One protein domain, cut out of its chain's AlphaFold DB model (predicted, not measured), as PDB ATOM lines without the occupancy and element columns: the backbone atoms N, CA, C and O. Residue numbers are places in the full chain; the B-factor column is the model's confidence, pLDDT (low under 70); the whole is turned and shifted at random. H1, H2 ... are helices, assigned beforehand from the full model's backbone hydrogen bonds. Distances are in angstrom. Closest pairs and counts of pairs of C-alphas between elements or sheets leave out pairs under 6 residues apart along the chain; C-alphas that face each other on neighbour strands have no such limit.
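What this domain is: This is residues 5 to 103 of the 136 residues of an uncharacterized protein of candidate division Zixibacteria bacterium CG_4_9_14_3_um_filter_46_8 (UniProt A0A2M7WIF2). A helical hairpin, H1 and H2 side by side, stands at one end of the model, and a much longer helix, H3, leaves it at nearly a right angle as a free arm. H3 begins beside the first part of H1, and its residues 71 to 101 stick out with nothing packed on them. The printed part has 99 residues with three named helices, H1, H2 and H3 in chain order, and no named strand; the class is all helix. The whole is extended, with a radius of gyration of the C-alphas of 21.7 A, and flat, spanning 67 by 42 by 16 A.

Where its parts are: H1, residues 11 to 34, begins with C-alpha 11 at (27.435, -23.707, 29.331) and is 34.6 A long. H2, residues 40 to 56, measures 23.8 A. H3, residues 58 to 101, measures 61.1 A and ends with C-alpha 101 at (-1.866, -5.940, 77.428).

How they stand to each other: H1 and H2 form a helical hairpin: they touch at a shallow tilt of 12 degrees, opposite ways, and their closest C-alphas, of Gly 18 and Gly 54, are 4.9 A apart. H3 touches H1 with residues 58 to 65 alone, about perpendicular at 78 degrees; the closest C-alphas, of Leu 14 and Lys 62, are 6.9 A apart. H2 and H3 are close but not clearly touching, with the C-alphas of Gly 54 and Leu 61 closest at 6.8 A. In H2 every O i to N i+4 pair is within hydrogen-bond range; in H1 18 of 20 are, and in H3 37 of 40.

The domain as a whole: The C-alphas farthest apart, of Ile 56 and Arg 103, are 67.8 A apart. The printed part has no cut, and both links are tight. Residues 34 to 39 and 71 to 103 stand free. The mean pLDDT of the printed part is 73.4; residues 28 to 62 are among those under 70.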
ATOM      1  N   GLU A   5      14.122 -25.100  33.698       67.81
ATOM      2  CA  GLU A   5      15.250 -24.179  33.576       67.81
ATOM      3  C   GLU A   5      16.564 -24.766  34.113       67.81
ATOM      4  O   GLU A   5      17.612 -24.593  33.493       67.81
ATOM      5  N   ILE A   6      16.526 -25.555  35.196       66.69
ATOM      6  CA  ILE A   6      17.736 -26.171  35.773       66.69
ATOM      7  C   ILE A   6      18.282 -27.263  34.837       66.69
ATOM      8  O   ILE A   6      19.494 -27.456  34.717       66.69
ATOM      9  N   LYS A   7      17.405 -27.955  34.096       64.75
ATOM     10  CA  LYS A   7      17.807 -28.969  33.103       64.75
ATOM     11  C   LYS A   7      18.409 -28.347  31.838       64.75
ATOM     12  O   LYS A   7      19.277 -28.969  31.206       64.75
ATOM     13  N   LYS A   8      17.984 -27.127  31.489       64.88
ATOM     14  CA  LYS A   8      18.507 -26.308  30.381       64.88
ATOM     15  C   LYS A   8      19.618 -25.341  30.824       64.88
ATOM     16  O   LYS A   8      19.801 -24.299  30.207       64.88
ATOM     17  N   ALA A   9      20.389 -25.693  31.854       67.31
ATOM     18  CA  ALA A   9      21.538 -24.893  32.263       67.31
ATOM     19  C   ALA A   9      22.517 -24.679  31.092       67.31
ATOM     20  O   ALA A   9      23.039 -25.641  30.517       67.31
ATOM     21  N   ASP A  10      22.751 -23.411  30.755       70.56
ATOM     22  CA  ASP A  10      23.646 -23.008  29.679       70.56
ATOM     23  C   ASP A  10      25.123 -23.213  30.069       70.56
ATOM     24  O   ASP A  10      25.489 -23.187  31.252       70.56
ATOM     25  N   LYS A  11      26.007 -23.412  29.082       68.31
ATOM     26  CA  LYS A  11      27.435 -23.707  29.331       68.31
ATOM     27  C   LYS A  11      28.120 -22.595  30.134       68.31
ATOM     28  O   LYS A  11      29.023 -22.877  30.923       68.31
ATOM     29  N   ILE A  12      27.689 -21.346  29.952       71.00
ATOM     30  CA  ILE A  12      28.203 -20.178  30.679       71.00
ATOM     31  C   ILE A  12      27.816 -20.251  32.162       71.00
ATOM     32  O   ILE A  12      28.669 -20.054  33.027       71.00
ATOM     33  N   THR A  13      26.561 -20.586  32.467       71.56
ATOM     34  CA  THR A  13      26.063 -20.744  33.843       71.56
ATOM     35  C   THR A  13      26.809 -21.852  34.575       71.56
ATOM     36  O   THR A  13      27.204 -21.683  35.728       71.56
ATOM     37  N   LEU A  14      27.092 -22.954  33.878       72.12
ATOM     38  CA  LEU A  14      27.818 -24.080  34.449       72.12
ATOM     39  C   LEU A  14      29.285 -23.743  34.764       72.12
ATOM     40  O   LEU A  14      29.800 -24.129  35.812       72.12
ATOM     41  N   ARG A  15      29.939 -22.954  33.900       68.69
ATOM     42  CA  ARG A  15      31.292 -22.424  34.149       68.69
ATOM     43  C   ARG A  15      31.319 -21.441  35.317       68.69
ATOM     44  O   ARG A  15      32.196 -21.541  36.168       68.69
ATOM     45  N   LYS A  16      30.346 -20.522  35.389       71.94
ATOM     46  CA  LYS A  16      30.210 -19.584  36.517       71.94
ATOM     47  C   LYS A  16      30.006 -20.329  37.836       71.94
ATOM     48  O   LYS A  16      30.656 -19.983  38.812       71.94
ATOM     49  N   PHE A  17      29.175 -21.372  37.852       72.88
ATOM     50  CA  PHE A  17      28.979 -22.213  39.035       72.88
ATOM     51  C   PHE A  17      30.279 -22.888  39.488       72.88
ATOM     52  O   PHE A  17      30.624 -22.809  40.665       72.88
ATOM     53  N   GLY A  18      31.034 -23.484  38.558       70.25
ATOM     54  CA  GLY A  18      32.344 -24.065  38.860       70.25
ATOM     55  C   GLY A  18      33.322 -23.046  39.454       70.25
ATOM     56  O   GLY A  18      34.009 -23.352  40.422       70.25
ATOM     57  N   LEU A  19      33.331 -21.812  38.938       72.31
ATOM     58  CA  LEU A  19      34.202 -20.733  39.416       72.31
ATOM     59  C   LEU A  19      33.779 -20.218  40.804       72.31
ATOM     60  O   LEU A  19      34.623 -20.063  41.684       72.31
ATOM     61  N   VAL A  20      32.475 -20.024  41.026       75.38
ATOM     62  CA  VAL A  20      31.914 -19.628  42.332       75.38
ATOM     63  C   VAL A  20      32.177 -20.692  43.396       75.38
ATOM     64  O   VAL A  20      32.456 -20.334  44.535       75.38
ATOM     65  N   MET A  21      32.138 -21.979  43.040       68.19
ATOM     66  CA  MET A  21      32.495 -23.069  43.954       68.19
ATOM     67  C   MET A  21      34.010 -23.177  44.178       68.19
ATOM     68  O   MET A  21      34.443 -23.451  45.294       68.19
ATOM     69  N   ALA A  22      34.831 -22.926  43.156       66.62
ATOM     70  CA  ALA A  22      36.288 -22.984  43.274       66.62
ATOM     71  C   ALA A  22      36.867 -21.850  44.138       66.62
ATOM     72  O   ALA A  22      37.851 -22.068  44.837       66.62
ATOM     73  N   LEU A  23      36.257 -20.659  44.124       75.50
ATOM     74  CA  LEU A  23      36.743 -19.483  44.853       75.50
ATOM     75  C   LEU A  23      36.887 -19.708  46.378       75.50
ATOM     76  O   LEU A  23      37.989 -19.512  46.893       75.50
ATOM     77  N   PRO A  24      35.854 -20.148  47.129       70.19
ATOM     78  CA  PRO A  24      35.991 -20.409  48.560       70.19
ATOM     79  C   PRO A  24      36.928 -21.586  48.855       70.19
ATOM     80  O   PRO A  24      37.669 -21.525  49.832       70.19
ATOM     81  N   LEU A  25      36.960 -22.622  48.007       66.94
ATOM     82  CA  LEU A  25      37.918 -23.727  48.151       66.94
ATOM     83  C   LEU A  25      39.368 -23.236  48.020       66.94
ATOM     84  O   LEU A  25      40.220 -23.632  48.813       66.94
ATOM     85  N   LEU A  26      39.629 -22.325  47.080       68.31
ATOM     86  CA  LEU A  26      40.933 -21.695  46.881       68.31
ATOM     87  C   LEU A  26      41.326 -20.854  48.106       68.31
ATOM     88  O   LEU A  26      42.441 -20.982  48.608       68.31
ATOM     89  N   ILE A  27      40.396 -20.061  48.650       72.94
ATOM     90  CA  ILE A  27      40.623 -19.274  49.874       72.94
ATOM     91  C   ILE A  27      40.965 -20.191  51.059       72.94
ATOM     92  O   ILE A  27      41.926 -19.928  51.782       72.94
ATOM     93  N   ILE A  28      40.226 -21.289  51.239       65.94
ATOM     94  CA  ILE A  28      40.489 -22.276  52.298       65.94
ATOM     95  C   ILE A  28      41.857 -22.938  52.096       65.94
ATOM     96  O   ILE A  28      42.595 -23.106  53.066       65.94
ATOM     97  N   ALA A  29      42.228 -23.272  50.857       62.91
ATOM     98  CA  ALA A  29      43.530 -23.853  50.540       62.91
ATOM     99  C   ALA A  29      44.687 -22.897  50.877       62.91
ATOM    100  O   ALA A  29      45.654 -23.319  51.511       62.91
ATOM    101  N   ILE A  30      44.567 -21.606  50.537       67.38
ATOM    102  CA  ILE A  30      45.551 -20.572  50.908       67.38
ATOM    103  C   ILE A  30      45.645 -20.435  52.433       67.38
ATOM    104  O   ILE A  30      46.743 -20.371  52.988       67.38
ATOM    105  N   LEU A  31      44.505 -20.429  53.126       67.50
ATOM    106  CA  LEU A  31      44.449 -20.257  54.579       67.50
ATOM    107  C   LEU A  31      45.035 -21.469  55.328       67.50
ATOM    108  O   LEU A  31      45.725 -21.300  56.334       67.50
ATOM    109  N   LEU A  32      44.825 -22.690  54.823       62.84
ATOM    110  CA  LEU A  32      45.469 -23.904  55.345       62.84
ATOM    111  C   LEU A  32      46.974 -23.931  55.059       62.84
ATOM    112  O   LEU A  32      47.735 -24.366  55.925       62.84
ATOM    113  N   PHE A  33      47.398 -23.448  53.887       60.84
ATOM    114  CA  PHE A  33      48.810 -23.325  53.525       60.84
ATOM    115  C   PHE A  33      49.543 -22.367  54.476       60.84
ATOM    116  O   PHE A  33      50.600 -22.707  55.001       60.84
ATOM    117  N   TRP A  34      48.924 -21.231  54.814       62.25
ATOM    118  CA  TRP A  34      49.436 -20.306  55.833       62.25
ATOM    119  C   TRP A  34      49.518 -20.910  57.240       62.25
ATOM    120  O   TRP A  34      50.295 -20.433  58.065       62.25
ATOM    121  N   ARG A  35      48.748 -21.965  57.538       64.69
ATOM    122  CA  ARG A  35      48.720 -22.599  58.866       64.69
ATOM    123  C   ARG A  35      49.679 -23.786  59.020       64.69
ATOM    124  O   ARG A  35      49.662 -24.414  60.077       64.69
ATOM    125  N   ASN A  36      50.490 -24.085  57.997       56.19
ATOM    126  CA  ASN A  36      51.585 -25.068  58.000       56.19
ATOM    127  C   ASN A  36      51.228 -26.422  58.660       56.19
ATOM    128  O   ASN A  36      51.991 -26.986  59.441       56.19
ATOM    129  N   ARG A  37      50.015 -26.924  58.395       56.66
ATOM    130  CA  ARG A  37      49.536 -28.237  58.865       56.66
ATOM    131  C   ARG A  37      49.972 -29.312  57.866       56.66
ATOM    132  O   ARG A  37      49.745 -29.135  56.675       56.66
ATOM    133  N   GLU A  38      50.488 -30.452  58.328       57.78
ATOM    134  CA  GLU A  38      50.922 -31.572  57.459       57.78
ATOM    135  C   GLU A  38      49.810 -32.168  56.572       57.78
ATOM    136  O   GLU A  38      50.076 -32.885  55.613       57.78
ATOM    137  N   SER A  39      48.546 -31.836  56.841       57.28
ATOM    138  CA  SER A  39      47.389 -32.173  56.006       57.28
ATOM    139  C   SER A  39      47.136 -31.197  54.842       57.28
ATOM    140  O   SER A  39      46.264 -31.453  54.010       57.28
ATOM    141  N   ALA A  40      47.909 -30.110  54.729       56.53
ATOM    142  CA  ALA A  40      47.828 -29.123  53.651       56.53
ATOM    143  C   ALA A  40      47.941 -29.693  52.216       56.53
ATOM    144  O   ALA A  40      47.135 -29.278  51.378       56.53
ATOM    145  N   PRO A  41      48.844 -30.644  51.884       64.00
ATOM    146  CA  PRO A  41      48.971 -31.136  50.510       64.00
ATOM    147  C   PRO A  41      47.743 -31.931  50.043       64.00
ATOM    148  O   PRO A  41      47.359 -31.816  48.883       64.00
ATOM    149  N   TYR A  42      47.062 -32.664  50.933       64.69
ATOM    150  CA  TYR A  42      45.835 -33.392  50.581       64.69
ATOM    151  C   TYR A  42      44.693 -32.447  50.199       64.69
ATOM    152  O   TYR A  42      44.004 -32.680  49.206       64.69
ATOM    153  N   PHE A  43      44.518 -31.347  50.938       58.44
ATOM    154  CA  PHE A  43      43.513 -30.330  50.615       58.44
ATOM    155  C   PHE A  43      43.877 -29.521  49.362       58.44
ATOM    156  O   PHE A  43      42.984 -29.167  48.595       58.44
ATOM    157  N   LEU A  44      45.167 -29.285  49.105       62.78
ATOM    158  CA  LEU A  44      45.655 -28.656  47.871       62.78
ATOM    159  C   LEU A  44      45.401 -29.531  46.638       62.78
ATOM    160  O   LEU A  44      44.895 -29.036  45.633       62.78
ATOM    161  N   ILE A  45      45.686 -30.834  46.728       64.81
ATOM    162  CA  ILE A  45      45.401 -31.806  45.664       64.81
ATOM    163  C   ILE A  45      43.891 -31.920  45.448       64.81
ATOM    164  O   ILE A  45      43.440 -31.893  44.306       64.81
ATOM    165  N   LEU A  46      43.093 -31.970  46.519       61.53
ATOM    166  CA  LEU A  46      41.635 -32.029  46.418       61.53
ATOM    167  C   LEU A  46      41.048 -30.750  45.797       61.53
ATOM    168  O   LEU A  46      40.168 -30.839  44.944       61.53
ATOM    169  N   SER A  47      41.578 -29.576  46.155       58.12
ATOM    170  CA  SER A  47      41.212 -28.289  45.551       58.12
ATOM    171  C   SER A  47      41.633 -28.207  44.082       58.12
ATOM    172  O   SER A  47      40.866 -27.721  43.257       58.12
ATOM    173  N   GLY A  48      42.828 -28.695  43.736       62.66
ATOM    174  CA  GLY A  48      43.315 -28.766  42.358       62.66
ATOM    175  C   GLY A  48      42.464 -29.705  41.509       62.66
ATOM    176  O   GLY A  48      42.021 -29.324  40.432       62.66
ATOM    177  N   ILE A  49      42.136 -30.888  42.030       65.25
ATOM    178  CA  ILE A  49      41.223 -31.850  41.400       65.25
ATOM    179  C   ILE A  49      39.846 -31.222  41.191       65.25
ATOM    180  O   ILE A  49      39.311 -31.321  40.092       65.25
ATOM    181  N   PHE A  50      39.291 -30.523  42.186       58.41
ATOM    182  CA  PHE A  50      38.001 -29.839  42.051       58.41
ATOM    183  C   PHE A  50      38.038 -28.681  41.047       58.41
ATOM    184  O   PHE A  50      37.108 -28.534  40.254       58.41
ATOM    185  N   ALA A  51      39.110 -27.887  41.031       61.34
ATOM    186  CA  ALA A  51      39.292 -26.798  40.074       61.34
ATOM    187  C   ALA A  51      39.446 -27.326  38.638       61.34
ATOM    188  O   ALA A  51      38.818 -26.816  37.712       61.34
ATOM    189  N   ILE A  52      40.221 -28.397  38.461       61.75
ATOM    190  CA  ILE A  52      40.443 -29.067  37.176       61.75
ATOM    191  C   ILE A  52      39.159 -29.768  36.707       61.75
ATOM    192  O   ILE A  52      38.783 -29.631  35.546       61.75
ATOM    193  N   LEU A  53      38.423 -30.445  37.592       59.81
ATOM    194  CA  LEU A  53      37.110 -31.029  37.284       59.81
ATOM    195  C   LEU A  53      36.078 -29.957  36.911       59.81
ATOM    196  O   LEU A  53      35.305 -30.159  35.973       59.81
ATOM    197  N   GLY A  54      36.100 -28.811  37.597       56.16
ATOM    198  CA  GLY A  54      35.264 -27.652  37.287       56.16
ATOM    199  C   GLY A  54      35.584 -27.016  35.929       56.16
ATOM    200  O   GLY A  54      34.685 -26.480  35.279       56.16
ATOM    201  N   LEU A  55      36.838 -27.111  35.476       57.50
ATOM    202  CA  LEU A  55      37.302 -26.525  34.217       57.50
ATOM    203  C   LEU A  55      37.187 -27.487  33.018       57.50
ATOM    204  O   LEU A  55      36.845 -27.050  31.917       57.50
ATOM    205  N   ILE A  56      37.460 -28.783  33.211       57.69
ATOM    206  CA  ILE A  56      37.692 -29.741  32.116       57.69
ATOM    207  C   ILE A  56      36.440 -30.552  31.740       57.69
ATOM    208  O   ILE A  56      36.273 -30.869  30.561       57.69
ATOM    209  N   ILE A  57      35.517 -30.864  32.668       58.22
ATOM    210  CA  ILE A  57      34.392 -31.780  32.373       58.22
ATOM    211  C   ILE A  57      33.020 -31.137  32.658       58.22
ATOM    212  O   ILE A  57      32.373 -31.423  33.668       58.22
ATOM    213  N   PRO A  58      32.481 -30.330  31.723       59.78
ATOM    214  CA  PRO A  58      31.155 -29.725  31.873       59.78
ATOM    215  C   PRO A  58      30.010 -30.756  31.912       59.78
ATOM    216  O   PRO A  58      28.916 -30.448  32.372       59.78
ATOM    217  N   LYS A  59      30.216 -32.000  31.452       59.91
ATOM    218  CA  LYS A  59      29.161 -33.035  31.447       59.91
ATOM    219  C   LYS A  59      28.834 -33.581  32.843       59.91
ATOM    220  O   LYS A  59      27.655 -33.708  33.164       59.91
ATOM    221  N   THR A  60      29.833 -33.874  33.675       63.34
ATOM    222  CA  THR A  60      29.623 -34.297  35.074       63.34
ATOM    223  C   THR A  60      29.167 -33.131  35.938       63.34
ATOM    224  O   THR A  60      28.284 -33.298  36.779       63.34
ATOM    225  N   LEU A  61      29.686 -31.928  35.667       65.38
ATOM    226  CA  LEU A  61      29.289 -30.720  36.385       65.38
ATOM    227  C   LEU A  61      27.796 -30.409  36.205       65.38
ATOM    228  O   LEU A  61      27.172 -29.909  37.132       65.38
ATOM    229  N   LYS A  62      27.196 -30.778  35.063       68.94
ATOM    230  CA  LYS A  62      25.752 -30.624  34.825       68.94
ATOM    231  C   LYS A  62      24.912 -31.451  35.802       68.94
ATOM    232  O   LYS A  62      23.943 -30.935  36.345       68.94
ATOM    233  N   TRP A  63      25.280 -32.708  36.045       73.31
ATOM    234  CA  TRP A  63      24.559 -33.574  36.984       73.31
ATOM    235  C   TRP A  63      24.716 -33.100  38.431       73.31
ATOM    236  O   TRP A  63      23.720 -32.998  39.146       73.31
ATOM    237  N   ILE A  64      25.939 -32.724  38.824       75.94
ATOM    238  CA  ILE A  64      26.210 -32.124  40.139       75.94
ATOM    239  C   ILE A  64      25.426 -30.818  40.319       75.94
ATOM    240  O   ILE A  64      24.812 -30.615  41.361       75.94
ATOM    241  N   TYR A  65      25.400 -29.957  39.299       77.06
ATOM    242  CA  TYR A  65      24.695 -28.680  39.328       77.06
ATOM    243  C   TYR A  65      23.195 -28.884  39.521       77.06
ATOM    244  O   TYR A  65      22.600 -28.231  40.370       77.06
ATOM    245  N   ILE A  66      22.586 -29.822  38.789       77.69
ATOM    246  CA  ILE A  66      21.156 -30.120  38.934       77.69
ATOM    247  C   ILE A  66      20.851 -30.628  40.349       77.69
ATOM    248  O   ILE A  66      19.905 -30.142  40.971       77.69
ATOM    249  N   ALA A  67      21.647 -31.564  40.876       81.88
ATOM    250  CA  ALA A  67      21.456 -32.089  42.230       81.88
ATOM    251  C   ALA A  67      21.607 -30.985  43.291       81.88
ATOM    252  O   ALA A  67      20.737 -30.815  44.144       81.88
ATOM    253  N   TRP A  68      22.670 -30.186  43.183       82.56
ATOM    254  CA  TRP A  68      22.956 -29.091  44.104       82.56
ATOM    255  C   TRP A  68      21.887 -28.001  44.062       82.56
ATOM    256  O   TRP A  68      21.399 -27.576  45.102       82.56
ATOM    257  N   MET A  69      21.477 -27.573  42.867       84.25
ATOM    258  CA  MET A  69      20.444 -26.551  42.707       84.25
ATOM    259  C   MET A  69      19.076 -27.035  43.185       84.25
ATOM    260  O   MET A  69      18.316 -26.245  43.738       84.25
ATOM    261  N   THR A  70      18.767 -28.323  43.025       84.38
ATOM    262  CA  THR A  70      17.531 -28.904  43.571       84.38
ATOM    263  C   THR A  70      17.537 -28.863  45.099       84.38
ATOM    264  O   THR A  70      16.539 -28.483  45.711       84.38
ATOM    265  N   LEU A  71      18.674 -29.194  45.717       86.88
ATOM    266  CA  LEU A  71      18.844 -29.094  47.164       86.88
ATOM    267  C   LEU A  71      18.763 -27.636  47.631       86.88
ATOM    268  O   LEU A  71      18.021 -27.337  48.561       86.88
ATOM    269  N   ALA A  72      19.457 -26.721  46.951       87.19
ATOM    270  CA  ALA A  72      19.419 -25.293  47.248       87.19
ATOM    271  C   ALA A  72      18.001 -24.719  47.131       87.19
ATOM    272  O   ALA A  72      17.603 -23.914  47.966       87.19
ATOM    273  N   TYR A  73      17.220 -25.164  46.143       87.56
ATOM    274  CA  TYR A  73      15.817 -24.787  46.004       87.56
ATOM    275  C   TYR A  73      14.994 -25.249  47.208       87.56
ATOM    276  O   TYR A  73      14.299 -24.441  47.814       87.56
ATOM    277  N   PHE A  74      15.119 -26.521  47.600       90.19
ATOM    278  CA  PHE A  74      14.387 -27.060  48.745       90.19
ATOM    279  C   PHE A  74      14.751 -26.340  50.048       90.19
ATOM    280  O   PHE A  74      13.870 -25.914  50.794       90.19
ATOM    281  N   VAL A  75      16.049 -26.135  50.287       90.00
ATOM    282  CA  VAL A  75      16.542 -25.359  51.431       90.00
ATOM    283  C   VAL A  75      16.015 -23.928  51.376       90.00
ATOM    284  O   VAL A  75      15.543 -23.425  52.388       90.00
ATOM    285  N   GLY A  76      16.035 -23.287  50.207       89.62
ATOM    286  CA  GLY A  76      15.498 -21.943  50.012       89.62
ATOM    287  C   GLY A  76      14.017 -21.857  50.374       89.62
ATOM    288  O   GLY A  76      13.627 -20.975  51.132       89.62
ATOM    289  N   THR A  77      13.210 -22.816  49.917       89.50
ATOM    290  CA  THR A  77      11.789 -22.912  50.268       89.50
ATOM    291  C   THR A  77      11.589 -23.058  51.775       89.50
ATOM    292  O   THR A  77      10.802 -22.316  52.361       89.50
ATOM    293  N   VAL A  78      12.329 -23.963  52.423       93.81
ATOM    294  CA  VAL A  78      12.273 -24.130  53.884       93.81
ATOM    295  C   VAL A  78      12.667 -22.832  54.588       93.81
ATOM    296  O   VAL A  78      11.959 -22.393  55.489       93.81
ATOM    297  N   MET A  79      13.736 -22.168  54.146       93.81
ATOM    298  CA  MET A  79      14.189 -20.901  54.721       93.81
ATOM    299  C   MET A  79      13.146 -19.793  54.578       93.81
ATOM    300  O   MET A  79      12.950 -19.039  55.526       93.81
ATOM    301  N   THR A  80      12.424 -19.713  53.456       94.44
ATOM    302  CA  THR A  80      11.307 -18.769  53.310       94.44
ATOM    303  C   THR A  80      10.245 -18.997  54.386       94.44
ATOM    304  O   THR A  80       9.841 -18.042  55.051       94.44
ATOM    305  N   TYR A  81       9.831 -20.248  54.615       94.94
ATOM    306  CA  TYR A  81       8.870 -20.566  55.675       94.94
ATOM    307  C   TYR A  81       9.426 -20.285  57.072       94.94
ATOM    308  O   TYR A  81       8.708 -19.740  57.910       94.94
ATOM    309  N   VAL A  82      10.694 -20.613  57.326       95.88
ATOM    310  CA  VAL A  82      11.355 -20.360  58.613       95.88
ATOM    311  C   VAL A  82      11.410 -18.866  58.905       95.88
ATOM    312  O   VAL A  82      10.976 -18.450  59.976       95.88
ATOM    313  N   ILE A  83      11.873 -18.049  57.955       95.31
ATOM    314  CA  ILE A  83      11.963 -16.593  58.118       95.31
ATOM    315  C   ILE A  83      10.572 -15.997  58.339       95.31
ATOM    316  O   ILE A  83      10.401 -15.190  59.248       95.31
ATOM    317  N   LEU A  84       9.567 -16.418  57.564       95.25
ATOM    318  CA  LEU A  84       8.196 -15.926  57.719       95.25
ATOM    319  C   LEU A  84       7.598 -16.311  59.081       95.25
ATOM    320  O   LEU A  84       6.988 -15.478  59.749       95.25
ATOM    321  N   THR A  85       7.811 -17.554  59.515       95.06
ATOM    322  CA  THR A  85       7.360 -18.043  60.827       95.06
ATOM    323  C   THR A  85       8.050 -17.279  61.949       95.06
ATOM    324  O   THR A  85       7.400 -16.826  62.887       95.06
ATOM    325  N   MET A  86       9.363 -17.079  61.833       95.56
ATOM    326  CA  MET A  86      10.147 -16.325  62.801       95.56
ATOM    327  C   MET A  86       9.680 -14.870  62.857       95.56
ATOM    328  O   MET A  86       9.442 -14.351  63.938       95.56
ATOM    329  N   PHE A  87       9.440 -14.227  61.716       94.94
ATOM    330  CA  PHE A  87       8.871 -12.883  61.668       94.94
ATOM    331  C   PHE A  87       7.500 -12.823  62.354       94.94
ATOM    332  O   PHE A  87       7.243 -11.935  63.166       94.94
ATOM    333  N   PHE A  88       6.627 -13.795  62.097       92.75
ATOM    334  CA  PHE A  88       5.314 -13.833  62.731       92.75
ATOM    335  C   PHE A  88       5.408 -14.005  64.253       92.75
ATOM    336  O   PHE A  88       4.732 -13.302  65.007       92.75
ATOM    337  N   ILE A  89       6.273 -14.901  64.725       92.19
ATOM    338  CA  ILE A  89       6.436 -15.182  66.154       92.19
ATOM    339  C   ILE A  89       7.170 -14.051  66.877       92.19
ATOM    340  O   ILE A  89       6.786 -13.711  67.987       92.19
ATOM    341  N   PHE A  90       8.200 -13.452  66.281       93.50
ATOM    342  CA  PHE A  90       9.031 -12.446  66.952       93.50
ATOM    343  C   PHE A  90       8.564 -11.007  66.743       93.50
ATOM    344  O   PHE A  90       8.909 -10.150  67.550       93.50
ATOM    345  N   VAL A  91       7.801 -10.715  65.689       91.00
ATOM    346  CA  VAL A  91       7.345  -9.348  65.388       91.00
ATOM    347  C   VAL A  91       5.843  -9.226  65.615       91.00
ATOM    348  O   VAL A  91       5.401  -8.448  66.461       91.00
ATOM    349  N   LEU A  92       5.043 -10.021  64.900       88.62
ATOM    350  CA  LEU A  92       3.581  -9.889  64.925       88.62
ATOM    351  C   LEU A  92       2.968 -10.372  66.245       88.62
ATOM    352  O   LEU A  92       2.107  -9.695  66.806       88.62
ATOM    353  N   THR A  93       3.418 -11.513  66.763       89.50
ATOM    354  CA  THR A  93       2.863 -12.131  67.977       89.50
ATOM    355  C   THR A  93       3.108 -11.290  69.233       89.50
ATOM    356  O   THR A  93       2.130 -10.997  69.924       89.50
ATOM    357  N   PRO A  94       4.335 -10.820  69.544       84.69
ATOM    358  CA  PRO A  94       4.537  -9.919  70.671       84.69
ATOM    359  C   PRO A  94       3.860  -8.575  70.435       84.69
ATOM    360  O   PRO A  94       3.313  -8.033  71.385       84.69
ATOM    361  N   GLY A  95       3.800  -8.072  69.196       85.06
ATOM    362  CA  GLY A  95       3.026  -6.870  68.872       85.06
ATOM    363  C   GLY A  95       1.543  -7.009  69.241       85.06
ATOM    364  O   GLY A  95       0.988  -6.153  69.926       85.06
ATOM    365  N   GLY A  96       0.909  -8.122  68.865       80.88
ATOM    366  CA  GLY A  96      -0.475  -8.434  69.230       80.88
ATOM    367  C   GLY A  96      -0.667  -8.683  70.730       80.88
ATOM    368  O   GLY A  96      -1.654  -8.230  71.307       80.88
ATOM    369  N   PHE A  97       0.290  -9.348  71.379       80.12
ATOM    370  CA  PHE A  97       0.272  -9.576  72.825       80.12
ATOM    371  C   PHE A  97       0.400  -8.263  73.612       80.12
ATOM    372  O   PHE A  97      -0.359  -8.030  74.551       80.12
ATOM    373  N   LEU A  98       1.293  -7.365  73.181       80.75
ATOM    374  CA  LEU A  98       1.457  -6.013  73.720       80.75
ATOM    375  C   LEU A  98       0.175  -5.191  73.548       80.75
ATOM    376  O   LEU A  98      -0.275  -4.567  74.506       80.75
ATOM    377  N   LEU A  99      -0.458  -5.230  72.371       73.88
ATOM    378  CA  LEU A  99      -1.757  -4.582  72.139       73.88
ATOM    379  C   LEU A  99      -2.852  -5.139  73.064       73.88
ATOM    380  O   LEU A  99      -3.642  -4.369  73.613       73.88
ATOM    381  N   GLY A 100      -2.854  -6.456  73.294       69.19
ATOM    382  CA  GLY A 100      -3.734  -7.113  74.261       69.19
ATOM    383  C   GLY A 100      -3.503  -6.639  75.700       69.19
ATOM    384  O   GLY A 100      -4.472  -6.379  76.417       69.19
ATOM    385  N   LEU A 101      -2.241  -6.456  76.106       69.25
ATOM    386  CA  LEU A 101      -1.866  -5.940  77.428       69.25
ATOM    387  C   LEU A 101      -2.266  -4.468  77.610       69.25
ATOM    388  O   LEU A 101      -2.737  -4.075  78.675       69.25
ATOM    389  N   VAL A 102      -2.139  -3.666  76.548       72.56
ATOM    390  CA  VAL A 102      -2.548  -2.251  76.521       72.56
ATOM    391  C   VAL A 102      -4.079  -2.103  76.491       72.56
ATOM    392  O   VAL A 102      -4.594  -0.998  76.653       72.56
ATOM    393  N   ARG A 103      -4.835  -3.205  76.342       60.03
ATOM    394  CA  ARG A 103      -6.311  -3.248  76.379       60.03
ATOM    395  C   ARG A 103      -6.974  -2.266  75.397       60.03
ATOM    396  O   ARG A 103      -8.157  -1.963  75.526       60.03
TER     397      ARG A 103